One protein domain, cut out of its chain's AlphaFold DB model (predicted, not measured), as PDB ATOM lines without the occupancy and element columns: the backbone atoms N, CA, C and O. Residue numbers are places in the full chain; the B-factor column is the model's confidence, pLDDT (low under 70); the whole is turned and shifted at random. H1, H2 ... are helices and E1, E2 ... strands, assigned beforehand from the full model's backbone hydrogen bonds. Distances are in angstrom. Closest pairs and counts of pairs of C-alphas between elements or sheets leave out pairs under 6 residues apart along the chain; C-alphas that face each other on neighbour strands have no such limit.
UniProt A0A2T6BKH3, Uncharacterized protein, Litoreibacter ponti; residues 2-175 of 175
ATOM      1  N   THR A   2      60.062 -10.050 -62.984       36.50
ATOM      2  CA  THR A   2      60.115 -11.517 -62.715       36.50
ATOM      3  C   THR A   2      60.630 -11.994 -61.341       36.50
ATOM      4  O   THR A   2      61.817 -11.889 -61.070       36.50
ATOM      5  N   GLN A   3      59.788 -12.387 -60.366       36.19
ATOM      6  CA  GLN A   3      58.992 -13.640 -60.216       36.19
ATOM      7  C   GLN A   3      59.807 -14.949 -60.247       36.19
ATOM      8  O   GLN A   3      60.422 -15.235 -61.266       36.19
ATOM      9  N   ASN A   4      59.739 -15.747 -59.159       41.31
ATOM     10  CA  ASN A   4      59.403 -17.196 -59.137       41.31
ATOM     11  C   ASN A   4      59.505 -17.778 -57.694       41.31
ATOM     12  O   ASN A   4      60.550 -17.654 -57.070       41.31
ATOM     13  N   ILE A   5      58.391 -18.152 -57.030       40.41
ATOM     14  CA  ILE A   5      57.701 -19.482 -56.983       40.41
ATOM     15  C   ILE A   5      58.501 -20.515 -56.144       40.41
ATOM     16  O   ILE A   5      59.593 -20.893 -56.538       40.41
ATOM     17  N   LEU A   6      58.142 -20.832 -54.886       41.56
ATOM     18  CA  LEU A   6      57.088 -21.731 -54.338       41.56
ATOM     19  C   LEU A   6      57.304 -23.251 -54.579       41.56
ATOM     20  O   LEU A   6      57.289 -23.686 -55.721       41.56
ATOM     21  N   ASN A   7      57.440 -24.031 -53.486       37.50
ATOM     22  CA  ASN A   7      57.037 -25.450 -53.267       37.50
ATOM     23  C   ASN A   7      57.539 -25.875 -51.859       37.50
ATOM     24  O   ASN A   7      58.740 -25.881 -51.625       37.50
ATOM     25  N   ILE A   8      56.734 -25.979 -50.791       39.50
ATOM     26  CA  ILE A   8      55.775 -27.031 -50.376       39.50
ATOM     27  C   ILE A   8      56.331 -28.465 -50.439       39.50
ATOM     28  O   ILE A   8      56.359 -29.058 -51.510       39.50
ATOM     29  N   LEU A   9      56.608 -29.070 -49.271       38.56
ATOM     30  CA  LEU A   9      56.158 -30.441 -48.978       38.56
ATOM     31  C   LEU A   9      56.141 -30.754 -47.470       38.56
ATOM     32  O   LEU A   9      57.148 -30.712 -46.771       38.56
ATOM     33  N   VAL A  10      54.941 -31.085 -47.001       35.84
ATOM     34  CA  VAL A  10      54.585 -31.562 -45.663       35.84
ATOM     35  C   VAL A  10      54.734 -33.090 -45.622       35.84
ATOM     36  O   VAL A  10      54.248 -33.768 -46.526       35.84
ATOM     37  N   ARG A  11      55.300 -33.654 -44.544       39.78
ATOM     38  CA  ARG A  11      55.080 -35.063 -44.149       39.78
ATOM     39  C   ARG A  11      54.765 -35.197 -42.650       39.78
ATOM     40  O   ARG A  11      55.642 -35.316 -41.807       39.78
ATOM     41  N   PHE A  12      53.461 -35.167 -42.371       33.91
ATOM     42  CA  PHE A  12      52.674 -36.107 -41.546       33.91
ATOM     43  C   PHE A  12      53.343 -37.503 -41.379       33.91
ATOM     44  O   PHE A  12      53.933 -37.987 -42.336       33.91
ATOM     45  N   LEU A  13      53.312 -38.267 -40.273       36.94
ATOM     46  CA  LEU A  13      52.353 -38.485 -39.177       36.94
ATOM     47  C   LEU A  13      53.071 -39.148 -37.975       36.94
ATOM     48  O   LEU A  13      53.829 -40.084 -38.210       36.94
ATOM     49  N   HIS A  14      52.675 -38.855 -36.725       35.81
ATOM     50  CA  HIS A  14      51.969 -39.837 -35.872       35.81
ATOM     51  C   HIS A  14      51.466 -39.242 -34.535       35.81
ATOM     52  O   HIS A  14      52.226 -39.001 -33.609       35.81
ATOM     53  N   LYS A  15      50.129 -39.129 -34.460       38.97
ATOM     54  CA  LYS A  15      49.242 -39.475 -33.329       38.97
ATOM     55  C   LYS A  15      49.398 -38.752 -31.973       38.97
ATOM     56  O   LYS A  15      50.124 -39.220 -31.108       38.97
ATOM     57  N   LYS A  16      48.500 -37.788 -31.707       35.06
ATOM     58  CA  LYS A  16      47.320 -37.916 -30.802       35.06
ATOM     59  C   LYS A  16      46.754 -36.526 -30.448       35.06
ATOM     60  O   LYS A  16      47.459 -35.680 -29.921       35.06
ATOM     61  N   THR A  17      45.457 -36.337 -30.651       39.47
ATOM     62  CA  THR A  17      44.614 -35.288 -30.038       39.47
ATOM     63  C   THR A  17      43.360 -35.969 -29.474       39.47
ATOM     64  O   THR A  17      43.019 -37.040 -29.986       39.47
ATOM     65  N   PRO A  18      42.578 -35.367 -28.548       59.25
ATOM     66  CA  PRO A  18      42.834 -34.264 -27.600       59.25
ATOM     67  C   PRO A  18      42.363 -34.646 -26.149       59.25
ATOM     68  O   PRO A  18      42.095 -35.822 -25.906       59.25
ATOM     69  N   PRO A  19      42.251 -33.715 -25.171       49.03
ATOM     70  CA  PRO A  19      41.039 -32.899 -25.116       49.03
ATOM     71  C   PRO A  19      41.280 -31.403 -24.859       49.03
ATOM     72  O   PRO A  19      42.337 -30.938 -24.450       49.03
ATOM     73  N   ARG A  20      40.214 -30.673 -25.178       52.72
ATOM     74  CA  ARG A  20      39.985 -29.237 -25.056       52.72
ATOM     75  C   ARG A  20      40.270 -28.737 -23.635       52.72
ATOM     76  O   ARG A  20      39.750 -29.301 -22.680       52.72
ATOM     77  N   GLY A  21      40.995 -27.628 -23.522       40.12
ATOM     78  CA  GLY A  21      41.177 -26.894 -22.274       40.12
ATOM     79  C   GLY A  21      41.509 -25.435 -22.567       40.12
ATOM     80  O   GLY A  21      42.478 -25.151 -23.255       40.12
ATOM     81  N   LEU A  22      40.610 -24.567 -22.117       50.06
ATOM     82  CA  LEU A  22      40.527 -23.109 -22.178       50.06
ATOM     83  C   LEU A  22      41.743 -22.278 -22.641       50.06
ATOM     84  O   LEU A  22      42.856 -22.360 -22.137       50.06
ATOM     85  N   ARG A  23      41.404 -21.343 -23.532       49.12
ATOM     86  CA  ARG A  23      42.119 -20.112 -23.873       49.12
ATOM     87  C   ARG A  23      42.547 -19.354 -22.606       49.12
ATOM     88  O   ARG A  23      41.687 -18.856 -21.885       49.12
ATOM     89  N   ASN A  24      43.850 -19.175 -22.401       47.22
ATOM     90  CA  ASN A  24      44.367 -18.148 -21.497       47.22
ATOM     91  C   ASN A  24      44.226 -16.790 -22.193       47.22
ATOM     92  O   ASN A  24      45.091 -16.371 -22.961       47.22
ATOM     93  N   GLY A  25      43.076 -16.149 -21.990       45.41
ATOM     94  CA  GLY A  25      42.873 -14.754 -22.350       45.41
ATOM     95  C   GLY A  25      43.763 -13.881 -21.475       45.41
ATOM     96  O   GLY A  25      43.644 -13.908 -20.252       45.41
ATOM     97  N   ALA A  26      44.658 -13.122 -22.100       50.34
ATOM     98  CA  ALA A  26      45.305 -11.994 -21.454       50.34
ATOM     99  C   ALA A  26      44.205 -10.994 -21.070       50.34
ATOM    100  O   ALA A  26      43.601 -10.358 -21.935       50.34
ATOM    101  N   VAL A  27      43.893 -10.921 -19.779       53.56
ATOM    102  CA  VAL A  27      42.995  -9.907 -19.228       53.56
ATOM    103  C   VAL A  27      43.781  -8.602 -19.204       53.56
ATOM    104  O   VAL A  27      44.661  -8.403 -18.372       53.56
ATOM    105  N   LEU A  28      43.503  -7.742 -20.180       46.59
ATOM    106  CA  LEU A  28      43.949  -6.357 -20.191       46.59
ATOM    107  C   LEU A  28      43.069  -5.600 -19.187       46.59
ATOM    108  O   LEU A  28      41.957  -5.186 -19.514       46.59
ATOM    109  N   THR A  29      43.524  -5.489 -17.943       51.41
ATOM    110  CA  THR A  29      42.844  -4.690 -16.919       51.41
ATOM    111  C   THR A  29      43.031  -3.215 -17.272       51.41
ATOM    112  O   THR A  29      44.070  -2.626 -16.992       51.41
ATOM    113  N   VAL A  30      42.045  -2.620 -17.945       55.03
ATOM    114  CA  VAL A  30      41.974  -1.166 -18.118       55.03
ATOM    115  C   VAL A  30      41.607  -0.591 -16.756       55.03
ATOM    116  O   VAL A  30      40.471  -0.723 -16.309       55.03
ATOM    117  N   ALA A  31      42.585  -0.004 -16.070       54.50
ATOM    118  CA  ALA A  31      42.331   0.804 -14.889       54.50
ATOM    119  C   ALA A  31      41.557   2.052 -15.335       54.50
ATOM    120  O   ALA A  31      42.126   2.998 -15.877       54.50
ATOM    121  N   THR A  32      40.238   2.031 -15.165       49.44
ATOM    122  CA  THR A  32      39.414   3.234 -15.228       49.44
ATOM    123  C   THR A  32      39.793   4.109 -14.040       49.44
ATOM    124  O   THR A  32      39.351   3.852 -12.922       49.44
ATOM    125  N   LEU A  33      40.637   5.118 -14.274       50.88
ATOM    126  CA  LEU A  33      40.750   6.257 -13.370       50.88
ATOM    127  C   LEU A  33      39.358   6.880 -13.279       50.88
ATOM    128  O   LEU A  33      38.847   7.416 -14.262       50.88
ATOM    129  N   ALA A  34      38.722   6.736 -12.120       49.75
ATOM    130  CA  ALA A  34      37.513   7.465 -11.799       49.75
ATOM    131  C   ALA A  34      37.898   8.943 -11.675       49.75
ATOM    132  O   ALA A  34      38.319   9.392 -10.615       49.75
ATOM    133  N   ALA A  35      37.823   9.680 -12.782       53.88
ATOM    134  CA  ALA A  35      37.808  11.130 -12.728       53.88
ATOM    135  C   ALA A  35      36.500  11.522 -12.033       53.88
ATOM    136  O   ALA A  35      35.415  11.204 -12.534       53.88
ATOM    137  N   GLY A  36      36.606  12.139 -10.856       53.72
ATOM    138  CA  GLY A  36      35.469  12.776 -10.206       53.72
ATOM    139  C   GLY A  36      34.839  13.823 -11.135       53.72
ATOM    140  O   GLY A  36      35.469  14.250 -12.109       53.72
ATOM    141  N   PRO A  37      33.576  14.214 -10.900       53.94
ATOM    142  CA  PRO A  37      32.992  15.320 -11.637       53.94
ATOM    143  C   PRO A  37      33.840  16.564 -11.374       53.94
ATOM    144  O   PRO A  37      33.878  17.032 -10.245       53.94
ATOM    145  N   ALA A  38      34.508  17.086 -12.406       54.31
ATOM    146  CA  ALA A  38      35.208  18.356 -12.291       54.31
ATOM    147  C   ALA A  38      34.194  19.410 -11.842       54.31
ATOM    148  O   ALA A  38      33.230  19.703 -12.563       54.31
ATOM    149  N   LEU A  39      34.383  19.941 -10.636       58.69
ATOM    150  CA  LEU A  39      33.670  21.134 -10.215       58.69
ATOM    151  C   LEU A  39      33.974  22.242 -11.236       58.69
ATOM    152  O   LEU A  39      35.065  22.299 -11.797       58.69
ATOM    153  N   GLY A  40      32.958  23.040 -11.573       66.56
ATOM    154  CA  GLY A  40      33.057  24.095 -12.583       66.56
ATOM    155  C   GLY A  40      33.995  25.234 -12.165       66.56
ATOM    156  O   GLY A  40      35.037  25.024 -11.562       66.56
ATOM    157  N   ALA A  41      33.634  26.473 -12.501       85.56
ATOM    158  CA  ALA A  41      34.405  27.651 -12.098       85.56
ATOM    159  C   ALA A  41      34.713  27.632 -10.580       85.56
ATOM    160  O   ALA A  41      33.870  27.196  -9.794       85.56
ATOM    161  N   ILE A  42      35.913  28.067 -10.172       92.06
ATOM    162  CA  ILE A  42      36.428  27.932  -8.794       92.06
ATOM    163  C   ILE A  42      35.509  28.588  -7.745       92.06
ATOM    164  O   ILE A  42      35.458  28.164  -6.594       92.06
ATOM    165  N   GLU A  43      34.721  29.576  -8.159       89.62
ATOM    166  CA  GLU A  43      33.715  30.272  -7.360       89.62
ATOM    167  C   GLU A  43      32.563  29.354  -6.921       89.62
ATOM    168  O   GLU A  43      31.878  29.647  -5.946       89.62
ATOM    169  N   ALA A  44      32.365  28.206  -7.579       90.06
ATOM    170  CA  ALA A  44      31.421  27.177  -7.137       90.06
ATOM    171  C   ALA A  44      31.803  26.557  -5.778       90.06
ATOM    172  O   ALA A  44      30.991  25.854  -5.175       90.06
ATOM    173  N   CYS A  45      33.021  26.813  -5.292       92.50
ATOM    174  CA  CYS A  45      33.476  26.409  -3.967       92.50
ATOM    175  C   CYS A  45      33.061  27.366  -2.848       92.50
ATOM    176  O   CYS A  45      33.207  27.007  -1.676       92.50
ATOM    177  N   ASP A  46      32.537  28.553  -3.167       92.38
ATOM    178  CA  ASP A  46      31.993  29.466  -2.164       92.38
ATOM    179  C   ASP A  46      30.773  28.822  -1.499       92.38
ATOM    180  O   ASP A  46      29.772  28.497  -2.143       92.38
ATOM    181  N   ARG A  47      30.849  28.618  -0.182       89.19
ATOM    182  CA  ARG A  47      29.783  27.942   0.566       89.19
ATOM    183  C   ARG A  47      29.723  28.370   2.016       89.19
ATOM    184  O   ARG A  47      30.730  28.665   2.658       89.19
ATOM    185  N   VAL A  48      28.513  28.297   2.553       85.56
ATOM    186  CA  VAL A  48      28.245  28.362   3.988       85.56
ATOM    187  C   VAL A  48      28.408  26.948   4.551       85.56
ATOM    188  O   VAL A  48      27.664  26.048   4.178       85.56
ATOM    189  N   THR A  49      29.401  26.738   5.414       79.25
ATOM    190  CA  THR A  49      29.718  25.435   6.028       79.25
ATOM    191  C   THR A  49      28.935  25.189   7.316       79.25
ATOM    192  O   THR A  49      28.729  24.046   7.709       79.25
ATOM    193  N   HIS A  50      28.446  26.254   7.952       74.62
ATOM    194  CA  HIS A  50      27.505  26.183   9.061       74.62
ATOM    195  C   HIS A  50      26.445  27.255   8.848       74.62
ATOM    196  O   HIS A  50      26.799  28.426   8.692       74.62
ATOM    197  N   ILE A  51      25.162  26.866   8.824       69.00
ATOM    198  CA  ILE A  51      24.040  27.771   8.524       69.00
ATOM    199  C   ILE A  51      24.201  29.046   9.364       69.00
ATOM    200  O   ILE A  51      24.236  28.978  10.590       69.00
ATOM    201  N   SER A  52      24.373  30.178   8.672       62.84
ATOM    202  CA  SER A  52      24.529  31.542   9.211       62.84
ATOM    203  C   SER A  52      25.819  31.871   9.974       62.84
ATOM    204  O   SER A  52      25.912  32.954  10.558       62.84
ATOM    205  N   HIS A  53      26.814  30.986   9.978       83.44
ATOM    206  CA  HIS A  53      27.822  30.988  11.039       83.44
ATOM    207  C   HIS A  53      29.257  30.724  10.599       83.44
ATOM    208  O   HIS A  53      30.183  31.140  11.287       83.44
ATOM    209  N   GLY A  54      29.463  30.097   9.451       89.25
ATOM    210  CA  GLY A  54      30.796  29.930   8.904       89.25
ATOM    211  C   GLY A  54      30.752  29.556   7.443       89.25
ATOM    212  O   GLY A  54      29.723  29.092   6.940       89.25
ATOM    213  N   GLY A  55      31.861  29.772   6.760       92.69
ATOM    214  CA  GLY A  55      31.955  29.461   5.349       92.69
ATOM    215  C   GLY A  55      33.349  29.628   4.791       92.69
ATOM    216  O   GLY A  55      34.282  30.053   5.472       92.69
ATOM    217  N   VAL A  56      33.452  29.297   3.514       94.44
ATOM    218  CA  VAL A  56      34.618  29.567   2.680       94.44
ATOM    219  C   VAL A  56      34.176  30.416   1.500       94.44
ATOM    220  O   VAL A  56      33.080  30.220   0.972       94.44
ATOM    221  N   ALA A  57      34.995  31.391   1.137       95.31
ATOM    222  CA  ALA A  57      34.715  32.337   0.070       95.31
ATOM    223  C   ALA A  57      36.016  32.880  -0.531       95.31
ATOM    224  O   ALA A  57      37.115  32.608  -0.035       95.31
ATOM    225  N   ASP A  58      35.876  33.711  -1.561       96.06
ATOM    226  CA  ASP A  58      36.970  34.444  -2.192       96.06
ATOM    227  C   ASP A  58      38.067  33.538  -2.777       96.06
ATOM    228  O   ASP A  58      39.268  33.843  -2.684       96.06
ATOM    229  N   HIS A  59      37.650  32.412  -3.358       97.12
ATOM    230  CA  HIS A  59      38.549  31.475  -4.016       97.12
ATOM    231  C   HIS A  59      39.234  32.115  -5.228       97.12
ATOM    232  O   HIS A  59      38.606  32.794  -6.037       97.12
ATOM    233  N   VAL A  60      40.541  31.894  -5.357       96.44
ATOM    234  CA  VAL A  60      41.365  32.420  -6.449       96.44
ATOM    235  C   VAL A  60      42.363  31.357  -6.896       96.44
ATOM    236  O   VAL A  60      43.057  30.757  -6.070       96.44
ATOM    237  N   ASP A  61      42.470  31.166  -8.210       96.00
ATOM    238  CA  ASP A  61      43.587  30.446  -8.816       96.00
ATOM    239  C   ASP A  61      44.854  31.315  -8.771       96.00
ATOM    240  O   ASP A  61      44.906  32.410  -9.333       96.00
ATOM    241  N   MET A  62      45.888  30.819  -8.092       96.31
ATOM    242  CA  MET A  62      47.173  31.504  -7.927       96.31
ATOM    243  C   MET A  62      48.203  31.085  -8.986       96.31
ATOM    244  O   MET A  62      49.350  31.539  -8.950       96.31
ATOM    245  N   GLY A  63      47.818  30.209  -9.915       93.62
ATOM    246  CA  GLY A  63      48.692  29.623 -10.919       93.62
ATOM    247  C   GLY A  63      49.574  28.501 -10.367       93.62
ATOM    248  O   GLY A  63      49.704  28.281  -9.161       93.62
ATOM    249  N   ALA A  64      50.223  27.772 -11.280       92.50
ATOM    250  CA  ALA A  64      51.199  26.724 -10.957       92.50
ATOM    251  C   ALA A  64      50.690  25.658  -9.958       92.50
ATOM    252  O   ALA A  64      51.462  25.148  -9.136       92.50
ATOM    253  N   GLY A  65      49.401  25.311 -10.043       94.69
ATOM    254  CA  GLY A  65      48.778  24.302  -9.186       94.69
ATOM    255  C   GLY A  65      48.520  24.787  -7.763       94.69
ATOM    256  O   GLY A  65      48.560  23.968  -6.849       94.69
ATOM    257  N   LYS A  66      48.347  26.096  -7.548       97.44
ATOM    258  CA  LYS A  66      48.071  26.680  -6.232       97.44
ATOM    259  C   LYS A  66      46.772  27.459  -6.240       97.44
ATOM    260  O   LYS A  66      46.465  28.141  -7.210       97.44
ATOM    261  N   VAL A  67      46.057  27.401  -5.126       97.75
ATOM    262  CA  VAL A  67      44.784  28.103  -4.929       97.75
ATOM    263  C   VAL A  67      44.759  28.769  -3.561       97.75
ATOM    264  O   VAL A  67      45.371  28.274  -2.613       97.75
ATOM    265  N   MET A  68      44.069  29.900  -3.464       98.44
ATOM    266  CA  MET A  68      43.913  30.678  -2.234       98.44
ATOM    267  C   MET A  68      42.431  30.913  -1.953       98.44
ATOM    268  O   MET A  68      41.666  31.111  -2.891       98.44
ATOM    269  N   TRP A  69      42.033  30.929  -0.683       98.19
ATOM    270  CA  TRP A  69      40.668  31.273  -0.269       98.19
ATOM    271  C   TRP A  69      40.637  31.850   1.146       98.19
ATOM    272  O   TRP A  69      41.644  31.844   1.865       98.19
ATOM    273  N   THR A  70      39.472  32.355   1.545       97.75
ATOM    274  CA  THR A  70      39.204  32.836   2.900       97.75
ATOM    275  C   THR A  70      38.189  31.924   3.572       97.75
ATOM    276  O   THR A  70      37.103  31.691   3.053       97.75
ATOM    277  N   GLU A  71      38.512  31.447   4.762       95.75
ATOM    278  CA  GLU A  71      37.564  30.816   5.676       95.75
ATOM    279  C   GLU A  71      37.112  31.841   6.719       95.75
ATOM    280  O   GLU A  71      37.916  32.651   7.191       95.75
ATOM    281  N   TRP A  72      35.842  31.818   7.104       93.69
ATOM    282  CA  TRP A  72      35.292  32.714   8.115       93.69
ATOM    283  C   TRP A  72      34.336  32.001   9.070       93.69
ATOM    284  O   TRP A  72      33.720  30.993   8.727       93.69
ATOM    285  N   TRP A  73      34.194  32.574  10.265       90.56
ATOM    286  CA  TRP A  73      33.252  32.147  11.303       90.56
ATOM    287  C   TRP A  73      32.752  33.349  12.103       90.56
ATOM    288  O   TRP A  73      33.484  34.333  12.235       90.56
ATOM    289  N   SER A  74      31.523  33.288  12.619       85.25
ATOM    290  CA  SER A  74      30.872  34.397  13.338       85.25
ATOM    291  C   SER A  74      30.022  34.072  14.594       85.25
ATOM    292  O   SER A  74      29.598  35.030  15.248       85.25
ATOM    293  N   PRO A  75      29.746  32.812  15.006       76.50
ATOM    294  CA  PRO A  75      29.159  32.517  16.314       76.50
ATOM    295  C   PRO A  75      30.078  32.883  17.460       76.50
ATOM    296  O   PRO A  75      31.202  32.390  17.530       76.50
ATOM    297  N   GLU A  76      29.566  33.700  18.382       74.00
ATOM    298  CA  GLU A  76      30.206  34.023  19.670       74.00
ATOM    299  C   GLU A  76      31.544  34.783  19.554       74.00
ATOM    300  O   GLU A  76      32.100  35.238  20.548       74.00
ATOM    301  N   GLY A  77      32.005  35.018  18.330       78.75
ATOM    302  CA  GLY A  77      33.188  35.767  17.953       78.75
ATOM    303  C   GLY A  77      33.398  35.659  16.446       78.75
ATOM    304  O   GLY A  77      32.795  34.817  15.786       78.75
ATOM    305  N   VAL A  78      34.229  36.531  15.887       87.00
ATOM    306  CA  VAL A  78      34.518  36.541  14.452       87.00
ATOM    307  C   VAL A  78      35.931  36.057  14.235       87.00
ATOM    308  O   VAL A  78      36.849  36.531  14.904       87.00
ATOM    309  N   TYR A  79      36.124  35.167  13.269       92.81
ATOM    310  CA  TYR A  79      37.447  34.915  12.730       92.81
ATOM    311  C   TYR A  79      37.473  34.927  11.212       92.81
ATOM    312  O   TYR A  79      36.471  34.648  10.553       92.81
ATOM    313  N   LYS A  80      38.661  35.193  10.666       95.88
ATOM    314  CA  LYS A  80      38.999  34.907   9.270       95.88
ATOM    315  C   LYS A  80      40.336  34.187   9.190       95.88
ATOM    316  O   LYS A  80      41.258  34.517   9.946       95.88
ATOM    317  N   THR A  81      40.421  33.193   8.322       97.38
ATOM    318  CA  THR A  81      41.640  32.453   7.997       97.38
ATOM    319  C   THR A  81      41.910  32.630   6.512       97.38
ATOM    320  O   THR A  81      41.018  32.387   5.705       97.38
ATOM    321  N   VAL A  82      43.121  33.030   6.136       98.50
ATOM    322  CA  VAL A  82      43.552  32.945   4.734       98.50
ATOM    323  C   VAL A  82      44.257  31.617   4.540       98.50
ATOM    324  O   VAL A  82      45.190  31.312   5.281       98.50
ATOM    325  N   TRP A  83      43.821  30.873   3.532       98.56
ATOM    326  CA  TRP A  83      44.372  29.583   3.148       98.56
ATOM    327  C   TRP A  83      45.099  29.683   1.808       98.56
ATOM    328  O   TRP A  83      44.642  30.382   0.905       98.56
ATOM    329  N   LEU A  84      46.212  28.968   1.664       98.62
ATOM    330  CA  LEU A  84      46.936  28.780   0.407       98.62
ATOM    331  C   LEU A  84      47.335  27.308   0.289       98.62
ATOM    332  O   LEU A  84      48.121  26.830   1.104       98.62
ATOM    333  N   ALA A  85      46.850  26.613  -0.734       98.25
ATOM    334  CA  ALA A  85      47.153  25.203  -0.961       98.25
ATOM    335  C   ALA A  85      47.953  24.989  -2.246       98.25
ATOM    336  O   ALA A  85      47.729  25.663  -3.251       98.25
ATOM    337  N   ASP A  86      48.866  24.022  -2.214       97.31
ATOM    338  CA  ASP A  86      49.472  23.410  -3.391       97.31
ATOM    339  C   ASP A  86      48.705  22.126  -3.726       97.31
ATOM    340  O   ASP A  86      48.823  21.112  -3.038       97.31
ATOM    341  N   CYS A  87      47.930  22.169  -4.807       96.12
ATOM    342  CA  CYS A  87      47.024  21.101  -5.212       96.12
ATOM    343  C   CYS A  87      47.753  19.821  -5.616       96.12
ATOM    344  O   CYS A  87      47.198  18.737  -5.490       96.12
ATOM    345  N   ARG A  88      49.011  19.910  -6.062       94.88
ATOM    346  CA  ARG A  88      49.788  18.722  -6.434       94.88
ATOM    347  C   ARG A  88      50.234  17.947  -5.209       94.88
ATOM    348  O   ARG A  88      50.198  16.723  -5.204       94.88
ATOM    349  N   THR A  89      50.727  18.669  -4.211       95.25
ATOM    350  CA  THR A  89      51.309  18.036  -3.027       95.25
ATOM    351  C   THR A  89      50.274  17.779  -1.951       95.25
ATOM    352  O   THR A  89      50.431  16.801  -1.243       95.25
ATOM    353  N   GLY A  90      49.233  18.607  -1.829       95.50
ATOM    354  CA  GLY A  90      48.324  18.634  -0.678       95.50
ATOM    355  C   GLY A  90      48.863  19.444   0.505       95.50
ATOM    356  O   GLY A  90      48.230  19.478   1.557       95.50
ATOM    357  N   ILE A  91      50.021  20.097   0.361       97.75
ATOM    358  CA  ILE A  91      50.532  21.015   1.383       97.75
ATOM    359  C   ILE A  91      49.696  22.289   1.343       97.75
ATOM    360  O   ILE A  91      49.602  22.940   0.300       97.75
ATOM    361  N   ALA A  92      49.150  22.679   2.487       98.12
ATOM    362  CA  ALA A  92      48.468  23.950   2.652       98.12
ATOM    363  C   ALA A  92      49.045  24.745   3.821       98.12
ATOM    364  O   ALA A  92      49.540  24.189   4.803       98.12
ATOM    365  N   LEU A  93      48.985  26.063   3.672       98.25
ATOM    366  CA  LEU A  93      49.199  27.036   4.724       98.25
ATOM    367  C   LEU A  93      47.866  27.668   5.095       98.25
ATOM    368  O   LEU A  93      47.086  28.017   4.210       98.25
ATOM    369  N   ASP A  94      47.682  27.909   6.385       98.25
ATOM    370  CA  ASP A  94      46.608  28.735   6.910       98.25
ATOM    371  C   ASP A  94      47.153  29.770   7.906       98.25
ATOM    372  O   ASP A  94      48.174  29.567   8.570       98.25
ATOM    373  N   LEU A  95      46.519  30.945   7.931       98.12
ATOM    374  CA  LEU A  95      46.860  32.043   8.833       98.12
ATOM    375  C   LEU A  95      45.589  32.732   9.328       98.12
ATOM    376  O   LEU A  95      44.817  33.271   8.532       98.12
ATOM    377  N   ARG A  96      45.425  32.830  10.652       96.88
ATOM    378  CA  ARG A  96      44.374  33.632  11.299       96.88
ATOM    379  C   ARG A  96      44.646  35.127  11.084       96.88
ATOM    380  O   ARG A  96      45.532  35.701  11.721       96.88
ATOM    381  N   THR A  97      43.882  35.777  10.206       97.00
ATOM    382  CA  THR A  97      44.053  37.197   9.820       97.00
ATOM    383  C   THR A  97      43.089  38.152  10.510       97.00
ATOM    384  O   THR A  97      43.307  39.365  10.502       97.00
ATOM    385  N   HIS A  98      42.032  37.621  11.115       94.44
ATOM    386  CA  HIS A  98      41.107  38.364  11.954       94.44
ATOM    387  C   HIS A  98      40.616  37.461  13.077       94.44
ATOM    388  O   HIS A  98      40.340  36.286  12.843       94.44
ATOM    389  N   GLU A  99      40.516  38.014  14.277       92.12
ATOM    390  CA  GLU A  99      39.911  37.356  15.424       92.12
ATOM    391  C   GLU A  99      39.360  38.427  16.360       92.12
ATOM    392  O   GLU A  99      40.089  39.340  16.748       92.12
ATOM    393  N   GLU A 100      38.093  38.338  16.723       88.56
ATOM    394  CA  GLU A 100      37.480  39.194  17.731       88.56
ATOM    395  C   GLU A 100      36.518  38.363  18.579       88.56
ATOM    396  O   GLU A 100      35.757  37.560  18.047       88.56
ATOM    397  N   ARG A 101      36.533  38.579  19.902       80.62
ATOM    398  CA  ARG A 101      35.617  37.961  20.885       80.62
ATOM    399  C   ARG A 101      35.676  36.434  20.981       80.62
ATOM    400  O   ARG A 101      34.969  35.858  21.792       80.62
ATOM    401  N   ILE A 102      36.603  35.788  20.283       75.56
ATOM    402  CA  ILE A 102      36.936  34.384  20.516       75.56
ATOM    403  C   ILE A 102      37.905  34.322  21.689       75.56
ATOM    404  O   ILE A 102      39.066  34.712  21.564       75.56
ATOM    405  N   THR A 103      37.453  33.840  22.847       71.19
ATOM    406  CA  THR A 103      38.316  33.630  24.031       71.19
ATOM    407  C   THR A 103      39.126  34.879  24.443       71.19
ATOM    408  O   THR A 103      40.289  34.769  24.812       71.19
ATOM    409  N   GLU A 104      38.540  36.079  24.312       74.12
ATOM    410  CA  GLU A 104      39.184  37.395  24.560       74.12
ATOM    411  C   GLU A 104      40.366  37.750  23.636       74.12
ATOM    412  O   GLU A 104      41.063  38.750  23.830       74.12
ATOM    413  N   ARG A 105      40.595  36.966  22.585       78.81
ATOM    414  CA  ARG A 105      41.691  37.190  21.650       78.81
ATOM    415  C   ARG A 105      41.311  38.239  20.600       78.81
ATOM    416  O   ARG A 105      40.191  38.265  20.094       78.81
ATOM    417  N   TYR A 106      42.279  39.092  20.245       84.50
ATOM    418  CA  TYR A 106      42.098  40.145  19.240       84.50
ATOM    419  C   TYR A 106      43.191  40.117  18.165       84.50
ATOM    420  O   TYR A 106      44.384  40.188  18.477       84.50
ATOM    421  N   VAL A 107      42.786  40.026  16.899       85.19
ATOM    422  CA  VAL A 107      43.584  40.332  15.706       85.19
ATOM    423  C   VAL A 107      42.775  41.316  14.874       85.19
ATOM    424  O   VAL A 107      41.709  40.976  14.352       85.19
ATOM    425  N   ARG A 108      43.298  42.538  14.718       90.69
ATOM    426  CA  ARG A 108      42.753  43.504  13.757       90.69
ATOM    427  C   ARG A 108      42.688  42.847  12.382       90.69
ATOM    428  O   ARG A 108      43.695  42.289  11.958       90.69
ATOM    429  N   ASP A 109      41.550  42.966  11.702       94.62
ATOM    430  CA  ASP A 109      41.362  42.361  10.382       94.62
ATOM    431  C   ASP A 109      42.449  42.838   9.400       94.62
ATOM    432  O   ASP A 109      42.555  44.025   9.075       94.62
ATOM    433  N   LYS A 110      43.295  41.894   8.984       96.81
ATOM    434  CA  LYS A 110      44.382  42.061   8.009       96.81
ATOM    435  C   LYS A 110      44.182  41.176   6.777       96.81
ATOM    436  O   LYS A 110      45.120  41.005   6.002       96.81
ATOM    437  N   THR A 111      42.987  40.620   6.584       97.50
ATOM    438  CA  THR A 111      42.698  39.625   5.536       97.50
ATOM    439  C   THR A 111      43.098  40.137   4.153       97.50
ATOM    440  O   THR A 111      43.958  39.544   3.505       97.50
ATOM    441  N   GLU A 112      42.605  41.312   3.758       97.94
ATOM    442  CA  GLU A 112      42.929  41.916   2.456       97.94
ATOM    443  C   GLU A 112      44.415  42.268   2.305       97.94
ATOM    444  O   GLU A 112      45.000  42.109   1.233       97.94
ATOM    445  N   LEU A 113      45.072  42.691   3.391       97.88
ATOM    446  CA  LEU A 113      46.511  42.959   3.379       97.88
ATOM    447  C   LEU A 113      47.309  41.684   3.081       97.88
ATOM    448  O   LEU A 113      48.247  41.723   2.277       97.88
ATOM    449  N   VAL A 114      46.961  40.578   3.740       98.31
ATOM    450  CA  VAL A 114      47.622  39.278   3.572       98.31
ATOM    451  C   VAL A 114      47.377  38.740   2.171       98.31
ATOM    452  O   VAL A 114      48.350  38.457   1.473       98.31
ATOM    453  N   ARG A 115      46.120  38.689   1.715       98.44
ATOM    454  CA  ARG A 115      45.773  38.230   0.360       98.44
ATOM    455  C   ARG A 115      46.545  39.011  -0.701       98.44
ATOM    456  O   ARG A 115      47.243  38.418  -1.516       98.44
ATOM    457  N   ALA A 116      46.562  40.341  -0.605       98.12
ATOM    458  CA  ALA A 116      47.295  41.175  -1.551       98.12
ATOM    459  C   ALA A 116      48.821  40.949  -1.515       98.12
ATOM    460  O   ALA A 116      49.488  41.073  -2.542       98.12
ATOM    461  N   LYS A 117      49.413  40.627  -0.353       97.88
ATOM    462  CA  LYS A 117      50.838  40.247  -0.262       97.88
ATOM    463  C   LYS A 117      51.113  38.924  -0.975       97.88
ATOM    464  O   LYS A 117      52.107  38.844  -1.695       97.88
ATOM    465  N   ILE A 118      50.247  37.927  -0.794       98.00
ATOM    466  CA  ILE A 118      50.365  36.615  -1.443       98.00
ATOM    467  C   ILE A 118      50.234  36.769  -2.964       98.00
ATOM    468  O   ILE A 118      51.124  36.329  -3.687       98.00
ATOM    469  N   THR A 119      49.198  37.465  -3.445       97.56
ATOM    470  CA  THR A 119      48.980  37.725  -4.879       97.56
ATOM    471  C   THR A 119      50.166  38.436  -5.517       97.56
ATOM    472  O   THR A 119      50.724  37.935  -6.489       97.56
ATOM    473  N   ARG A 120      50.655  39.532  -4.918       96.56
ATOM    474  CA  ARG A 120      51.843  40.230  -5.438       96.56
ATOM    475  C   ARG A 120      53.082  39.338  -5.485       96.56
ATOM    476  O   ARG A 120      53.896  39.478  -6.390       96.56
ATOM    477  N   GLN A 121      53.258  38.445  -4.510       95.50
ATOM    478  CA  GLN A 121      54.386  37.513  -4.503       95.50
ATOM    479  C   GLN A 121      54.266  36.463  -5.618       95.50
ATOM    480  O   GLN A 121      55.288  36.113  -6.214       95.50
ATOM    481  N   ALA A 122      53.051  35.983  -5.900       95.88
ATOM    482  CA  ALA A 122      52.781  35.071  -7.009       95.88
ATOM    483  C   ALA A 122      53.076  35.740  -8.359       95.88
ATOM    484  O   ALA A 122      53.802  35.177  -9.173       95.88
ATOM    485  N   GLU A 123      52.608  36.975  -8.556       95.06
ATOM    486  CA  GLU A 123      52.812  37.751  -9.786       95.06
ATOM    487  C   GLU A 123      54.279  38.144 -10.006       95.06
ATOM    488  O   GLU A 123      54.819  37.993 -11.101       95.06
ATOM    489  N   ALA A 124      54.951  38.642  -8.964       94.06
ATOM    490  CA  ALA A 124      56.309  39.165  -9.082       94.06
ATOM    491  C   ALA A 124      57.369  38.064  -9.219       94.06
ATOM    492  O   ALA A 124      58.478  38.319  -9.693       94.06
ATOM    493  N   SER A 125      57.100  36.851  -8.733       91.81
ATOM    494  CA  SER A 125      58.080  35.760  -8.754       91.81
ATOM    495  C   SER A 125      57.420  34.376  -8.819       91.81
ATOM    496  O   SER A 125      57.592  33.590  -7.880       91.81
ATOM    497  N   PRO A 126      56.744  34.020  -9.931       89.12
ATOM    498  CA  PRO A 126      56.018  32.751 -10.049       89.12
ATOM    499  C   PRO A 126      56.902  31.524  -9.791       89.12
ATOM    500  O   PRO A 126      56.507  30.593  -9.095       89.12
ATOM    501  N   ALA A 127      58.150  31.551 -10.276       88.94
ATOM    502  CA  ALA A 127      59.116  30.463 -10.099       88.94
ATOM    503  C   ALA A 127      59.527  30.221  -8.633       88.94
ATOM    504  O   ALA A 127      60.036  29.153  -8.302       88.94
ATOM    505  N   PHE A 128      59.318  31.203  -7.753       88.94
ATOM    506  CA  PHE A 128      59.670  31.134  -6.334       88.94
ATOM    507  C   PHE A 128      58.443  31.193  -5.422       88.94
ATOM    508  O   PHE A 128      58.592  31.366  -4.210       88.94
ATOM    509  N   PHE A 129      57.238  31.076  -5.980       95.25
ATOM    510  CA  PHE A 129      55.995  31.088  -5.223       95.25
ATOM    511  C   PHE A 129      55.778  29.730  -4.539       95.25
ATOM    512  O   PHE A 129      55.056  28.863  -5.026       95.25
ATOM    513  N   THR A 130      56.470  29.526  -3.415       95.88
ATOM    514  CA  THR A 130      56.360  28.335  -2.559       95.88
ATOM    515  C   THR A 130      55.642  28.660  -1.253       95.88
ATOM    516  O   THR A 130      55.686  29.800  -0.782       95.88
ATOM    517  N   ILE A 131      55.021  27.646  -0.639       97.25
ATOM    518  CA  ILE A 131      54.314  27.787   0.642       97.25
ATOM    519  C   ILE A 131      55.244  28.343   1.733       97.25
ATOM    520  O   ILE A 131      54.895  29.326   2.381       97.25
ATOM    521  N   ASP A 132      56.466  27.817   1.873       96.69
ATOM    522  CA  ASP A 132      57.436  28.292   2.875       96.69
ATOM    523  C   ASP A 132      57.822  29.764   2.692       96.69
ATOM    524  O   ASP A 132      57.959  30.522   3.659       96.69
ATOM    525  N   ARG A 133      57.992  30.202   1.439       96.31
ATOM    526  CA  ARG A 133      58.337  31.595   1.148       96.31
ATOM    527  C   ARG A 133      57.177  32.520   1.491       96.31
ATOM    528  O   ARG A 133      57.398  33.580   2.080       96.31
ATOM    529  N   VAL A 134      55.953  32.112   1.156       97.56
ATOM    530  CA  VAL A 134      54.739  32.841   1.535       97.56
ATOM    531  C   VAL A 134      54.602  32.898   3.054       97.56
ATOM    532  O   VAL A 134      54.383  33.981   3.592       97.56
ATOM    533  N   ALA A 135      54.833  31.794   3.764       97.94
ATOM    534  CA  ALA A 135      54.811  31.763   5.222       97.94
ATOM    535  C   ALA A 135      55.781  32.790   5.828       97.94
ATOM    536  O   ALA A 135      55.404  33.590   6.688       97.94
ATOM    537  N   GLY A 136      57.020  32.840   5.324       97.75
ATOM    538  CA  GLY A 136      58.014  33.837   5.729       97.75
ATOM    539  C   GLY A 136      57.564  35.286   5.498       97.75
ATOM    540  O   GLY A 136      57.855  36.152   6.328       97.75
ATOM    541  N   LEU A 137      56.819  35.537   4.416       96.81
ATOM    542  CA  LEU A 137      56.289  36.852   4.048       96.81
ATOM    543  C   LEU A 137      55.179  37.337   4.994       96.81
ATOM    544  O   LEU A 137      55.156  38.522   5.334       96.81
ATOM    545  N   ILE A 138      54.269  36.450   5.413       97.75
ATOM    546  CA  ILE A 138      53.018  36.837   6.097       97.75
ATOM    547  C   ILE A 138      52.976  36.500   7.593       97.75
ATOM    548  O   ILE A 138      52.058  36.931   8.286       97.75
ATOM    549  N   ARG A 139      53.973  35.790   8.143       97.06
ATOM    550  CA  ARG A 139      53.970  35.303   9.544       97.06
ATOM    551  C   ARG A 139      53.754  36.353  10.642       97.06
ATOM    552  O   ARG A 139      53.538  35.982  11.789       97.06
ATOM    553  N   ARG A 140      53.900  37.650  10.344       95.81
ATOM    554  CA  ARG A 140      53.681  38.760  11.301       95.81
ATOM    555  C   ARG A 140      52.359  39.503  11.076       95.81
ATOM    556  O   ARG A 140      52.041  40.443  11.804       95.81
ATOM    557  N   ASP A 141      51.602  39.110  10.058       96.50
ATOM    558  CA  ASP A 141      50.352  39.752   9.652       96.50
ATOM    559  C   ASP A 141      49.105  39.018  10.157       96.50
ATOM    560  O   ASP A 141      47.991  39.416   9.839       96.50
ATOM    561  N   GLY A 142      49.285  38.000  10.995       94.50
ATOM    562  CA  GLY A 142      48.209  37.255  11.632       94.50
ATOM    563  C   GLY A 142      48.711  36.487  12.850       94.50
ATOM    564  O   GLY A 142      49.755  36.824  13.420       94.50
ATOM    565  N   ARG A 143      47.967  35.458  13.239       93.69
ATOM    566  CA  ARG A 143      48.340  34.473  14.263       93.69
ATOM    567  C   ARG A 143      48.119  33.060  13.748       93.69
ATOM    568  O   ARG A 143      47.577  32.896  12.662       93.69
ATOM    569  N   ASP A 144      48.551  32.082  14.540       95.12
ATOM    570  CA  ASP A 144      48.251  30.668  14.315       95.12
ATOM    571  C   ASP A 144      48.590  30.262  12.872       95.12
ATOM    572  O   ASP A 144      47.747  29.800  12.122       95.12
ATOM    573  N   LEU A 145      49.825  30.567  12.445       97.62
ATOM    574  CA  LEU A 145      50.308  30.150  11.132       97.62
ATOM    575  C   LEU A 145      50.632  28.666  11.192       97.62
ATOM    576  O   LEU A 145      51.529  28.265  11.946       97.62
ATOM    577  N   HIS A 146      49.979  27.885  10.344       98.25
ATOM    578  CA  HIS A 146      50.258  26.467  10.194       98.25
ATOM    579  C   HIS A 146      50.619  26.134   8.748       98.25
ATOM    580  O   HIS A 146      50.231  26.821   7.806       98.25
ATOM    581  N   ILE A 147      51.429  25.088   8.594       98.38
ATOM    582  CA  ILE A 147      51.702  24.431   7.318       98.38
ATOM    583  C   ILE A 147      51.452  22.953   7.567       98.38
ATOM    584  O   ILE A 147      52.085  22.365   8.450       98.38
ATOM    585  N   GLN A 148      50.514  22.368   6.835       97.88
ATOM    586  CA  GLN A 148      50.095  20.985   7.026       97.88
ATOM    587  C   GLN A 148      49.946  20.273   5.686       97.88
ATOM    588  O   GLN A 148      49.702  20.887   4.650       97.88
ATOM    589  N   GLN A 149      50.114  18.956   5.726       96.81
ATOM    590  CA  GLN A 149      49.905  18.061   4.600       96.81
ATOM    591  C   GLN A 149      48.507  17.456   4.717       96.81
ATOM    592  O   GLN A 149      48.224  16.760   5.692       96.81
ATOM    593  N   TYR A 150      47.660  17.686   3.722       94.94
ATOM    594  CA  TYR A 150      46.311  17.135   3.665       94.94
ATOM    595  C   TYR A 150      46.281  15.899   2.769       94.94
ATOM    596  O   TYR A 150      46.930  15.859   1.719       94.94
ATOM    597  N   ALA A 151      45.556  14.875   3.221       93.56
ATOM    598  CA  ALA A 151      45.291  13.655   2.458       93.56
ATOM    599  C   ALA A 151      43.989  13.746   1.644       93.56
ATOM    600  O   ALA A 151      43.747  12.906   0.785       93.56
ATOM    601  N   GLU A 152      43.168  14.759   1.910       93.19
ATOM    602  CA  GLU A 152      41.909  15.040   1.224       93.19
ATOM    603  C   GLU A 152      42.098  16.197   0.243       93.19
ATOM    604  O   GLU A 152      42.903  17.103   0.477       93.19
ATOM    605  N   GLU A 153      41.373  16.153  -0.869       93.12
ATOM    606  CA  GLU A 153      41.382  17.216  -1.864       93.12
ATOM    607  C   GLU A 153      40.533  18.411  -1.415       93.12
ATOM    608  O   GLU A 153      39.446  18.264  -0.852       93.12
ATOM    609  N   PHE A 154      41.013  19.620  -1.703       94.12
ATOM    610  CA  PHE A 154      40.229  20.834  -1.496       94.12
ATOM    611  C   PHE A 154      39.326  21.087  -2.704       94.12
ATOM    612  O   PHE A 154      39.789  20.989  -3.837       94.12
ATOM    613  N   CYS A 155      38.086  21.535  -2.478       94.56
ATOM    614  CA  CYS A 155      37.161  21.937  -3.551       94.56
ATOM    615  C   CYS A 155      37.837  22.815  -4.612       94.56
ATOM    616  O   CYS A 155      37.746  22.559  -5.807       94.56
ATOM    617  N   ALA A 156      38.561  23.841  -4.160       95.38
ATOM    618  CA  ALA A 156      39.227  24.800  -5.030       95.38
ATOM    619  C   ALA A 156      40.306  24.153  -5.909       95.38
ATOM    620  O   ALA A 156      40.505  24.562  -7.051       95.38
ATOM    621  N   CYS A 157      40.988  23.135  -5.382       95.75
ATOM    622  CA  CYS A 157      41.979  22.370  -6.122       95.75
ATOM    623  C   CYS A 157      41.337  21.439  -7.147       95.75
ATOM    624  O   CYS A 157      41.822  21.389  -8.274       95.75
ATOM    625  N   ASP A 158      40.240  20.768  -6.795       93.94
ATOM    626  CA  ASP A 158      39.474  19.951  -7.742       93.94
ATOM    627  C   ASP A 158      38.901  20.804  -8.889       93.94
ATOM    628  O   ASP A 158      39.046  20.455 -10.059       93.94
ATOM    629  N   ALA A 159      38.359  21.984  -8.574       93.50
ATOM    630  CA  ALA A 159      37.805  22.912  -9.559       93.50
ATOM    631  C   ALA A 159      38.872  23.505 -10.503       93.50
ATOM    632  O   ALA A 159      38.716  23.492 -11.725       93.50
ATOM    633  N   ALA A 160      39.978  24.033  -9.963       94.50
ATOM    634  CA  ALA A 160      41.002  24.702 -10.773       94.50
ATOM    635  C   ALA A 160      41.989  23.723 -11.437       94.50
ATOM    636  O   ALA A 160      42.531  23.999 -12.510       94.50
ATOM    637  N   TYR A 161      42.241  22.576 -10.803       93.88
ATOM    638  CA  TYR A 161      43.293  21.634 -11.181       93.88
ATOM    639  C   TYR A 161      42.860  20.161 -11.029       93.88
ATOM    640  O   TYR A 161      43.568  19.388 -10.374       93.88
ATOM    641  N   PRO A 162      41.791  19.709 -11.714       89.88
ATOM    642  CA  PRO A 162      41.193  18.378 -11.511       89.88
ATOM    643  C   PRO A 162      42.151  17.200 -11.772       89.88
ATOM    644  O   PRO A 162      41.943  16.087 -11.308       89.88
ATOM    645  N   ASN A 163      43.242  17.430 -12.510       90.00
ATOM    646  CA  ASN A 163      44.240  16.402 -12.828       90.00
ATOM    647  C   ASN A 163      45.477  16.432 -11.909       90.00
ATOM    648  O   ASN A 163      46.425  15.682 -12.145       90.00
ATOM    649  N   LEU A 164      45.522  17.318 -10.907       92.00
ATOM    650  CA  LEU A 164      46.642  17.419  -9.959       92.00
ATOM    651  C   LEU A 164      46.385  16.699  -8.637       92.00
ATOM    652  O   LEU A 164      47.249  16.727  -7.765       92.00
ATOM    653  N   GLN A 165      45.251  16.016  -8.510       86.50
ATOM    654  CA  GLN A 165      44.853  15.378  -7.267       86.50
ATOM    655  C   GLN A 165      45.837  14.311  -6.765       86.50
ATOM    656  O   GLN A 165      46.079  14.203  -5.559       86.50
ATOM    657  N   GLY A 166      46.461  13.567  -7.679       87.56
ATOM    658  CA  GLY A 166      47.360  12.472  -7.316       87.56
ATOM    659  C   GLY A 166      46.627  11.410  -6.492       87.56
ATOM    660  O   GLY A 166      45.541  10.986  -6.872       87.56
ATOM    661  N   ASP A 167      47.216  11.022  -5.361       88.00
ATOM    662  CA  ASP A 167      46.691   9.969  -4.478       88.00
ATOM    663  C   ASP A 167      45.752  10.496  -3.372       88.00
ATOM    664  O   ASP A 167      45.346   9.734  -2.494       88.00
ATOM    665  N   LYS A 168      45.429  11.798  -3.366       92.56
ATOM    666  CA  LYS A 168      44.550  12.389  -2.345       92.56
ATOM    667  C   LYS A 168      43.121  11.870  -2.500       92.56
ATOM    668  O   LYS A 168      42.666  11.631  -3.619       92.56
ATOM    669  N   THR A 169      42.392  11.729  -1.396       90.94
ATOM    670  CA  THR A 169      40.964  11.381  -1.428       90.94
ATOM    671  C   THR A 169      40.193  12.482  -2.170       90.94
ATOM    672  O   THR A 169      40.393  13.653  -1.835       90.94
ATOM    673  N   PRO A 170      39.343  12.146  -3.164       86.19
ATOM    674  CA  PRO A 170      38.571  13.138  -3.908       86.19
ATOM    675  C   PRO A 170      37.714  14.005  -3.002       86.19
ATOM    676  O   PRO A 170      37.207  13.549  -1.979       86.19
ATOM    677  N   TYR A 171      37.523  15.251  -3.418       84.25
ATOM    678  CA  TYR A 171      36.611  16.139  -2.729       84.25
ATOM    679  C   TYR A 171      35.171  15.677  -2.976       84.25
ATOM    680  O   TYR A 171      34.711  15.595  -4.116       84.25
ATOM    681  N   GLU A 172      34.446  15.399  -1.898       81.38
ATOM    682  CA  GLU A 172      33.016  15.125  -1.950       81.38
ATOM    683  C   GLU A 172      32.251  16.399  -1.579       81.38
ATOM    684  O   GLU A 172      32.493  17.017  -0.538       81.38
ATOM    685  N   VAL A 173      31.316  16.814  -2.439       68.50
ATOM    686  CA  VAL A 173      30.387  17.898  -2.107       68.50
ATOM    687  C   VAL A 173      29.537  17.418  -0.927       68.50
ATOM    688  O   VAL A 173      28.855  16.402  -1.075       68.50
ATOM    689  N   PRO A 174      29.543  18.103   0.231       62.62
ATOM    690  CA  PRO A 174      28.678  17.721   1.334       62.62
ATOM    691  C   PRO A 174      27.221  17.801   0.882       62.62
ATOM    692  O   PRO A 174      26.802  18.830   0.343       62.62
ATOM    693  N   SER A 175      26.494  16.699   1.061       49.53
ATOM    694  CA  SER A 175      25.068  16.564   0.749       49.53
ATOM    695  C   SER A 175      24.183  17.419   1.643       49.53
ATOM    696  O   SER A 175      24.474  17.433   2.863       49.53
TER     697      SER A 175
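What this domain is: This is residues 2 to 175 of the 175 residues of an uncharacterized protein of Litoreibacter ponti (UniProt A0A2T6BKH3). A compact body is built on one twisted antiparallel sheet, E1 to E7, with H2 and H3 packed on one face and the short H1 and H4 on the other, while residues 2 to 33 stick out from it as one long arm. The sheet is branched: E1 to E6 follow one another as a meander, each strand the antiparallel neighbour of the one before, and E7 comes back beside E5. The printed part has 174 residues, with four named helices and seven named strands in the order H1 E1 E2 E3 E4 E5 E6 H2 H3 E7 H4; its class is mixed, helices and strands, and under half of the residues are in named elements. The whole is extended, with a radius of gyration of the C-alphas of 28.9 A and spans of 100 by 44 by 25 A, and the arm makes the length.

How they stand to each other: Begin with strand E5, residues 91 to 102, which bends by 64 degrees at residue 99 and has three neighbours. On one side of it, beside residues 91 to 100, look for E4, residues 78 to 86, at 174 degrees, with N 86 and O 91 2.8 A apart. On the other side are E7, residues 143 to 149, beside residues 91 to 96, with N 92 and O 148 2.9 A apart, and E6, residues 105 to 107, beside residues 98 to 102, with N 107 and O 99 2.8 A apart. E3, residues 66 to 73, is antiparallel to E4, and N 71 and O 81 are 2.8 A apart. E2, residues 54 to 63, forms a hairpin with E3, with N 60 and O 68 2.8 A apart. E1, residues 47 to 50, is an edge strand beside residues 54 to 56 of E2, with N 49 and O 54 2.8 A apart. These N and O pairs are within hydrogen-bond range. Helix H2, residues 111 to 124, is on the sheet at a height of 9.3 A, over E3 and E4 and along the strands. H3, residues 131 to 138, is on the same face at a height of 9.0 A, over E5. H2 and H3 touch, their closest C-alphas being those of Val 114 and Ile 138, 6.4 A apart, at a steep tilt of 53 degrees, opposite ways. On the opposite face H4, residues 155 to 160, is over E3 at a height of 8.5 A, only just slantwise to the strands at 32 degrees to E3 on the local plane. H1, residues 42 to 45, is on the same face as H4 and only just over E2, with 3 of its C-alphas falling on that strand. H1 and H4 touch, their closest C-alphas being those of Ile 42 and Ala 159, 5.3 A apart. In H2, H3 and H4 every O i to N i+4 pair is within hydrogen-bond range; H1 is too short for such a pair, and its 1 O i to N i+3 pair is within range.

Where its parts are: Find C-alpha 42 at (36.428, 27.932, -8.794), where H1 begins. E2 runs 26.7 A, E3 23.6 A, E4 26.7 A and E5 27.0 A from first to last C-alpha; E5 starts at C-alpha 91, (50.532, 21.015, 1.383). E7 runs 19.1 A and H2 20.0 A; E1, E6 and H3 are shorter, at 9.0, 7.0 and 10.6 A. H1 measures 5.9 A, and H4 measures 8.6 A and ends at C-alpha 160, (41.002, 24.702, -10.773).

The domain as a whole: Look at Thr 2 and Glu 104 for the two C-alphas farthest apart, 102.2 A. Without residues 2 to 33, which stand free, the body spans 47 by 39 by 23 A. The printed part has no cut, and none of the links between named elements is long. Residues 161 to 175 after H4 have no named element. The mean pLDDT of the printed part is 81.5; residues 2 to 40, 51 to 52 and 173 to 175 are under 70.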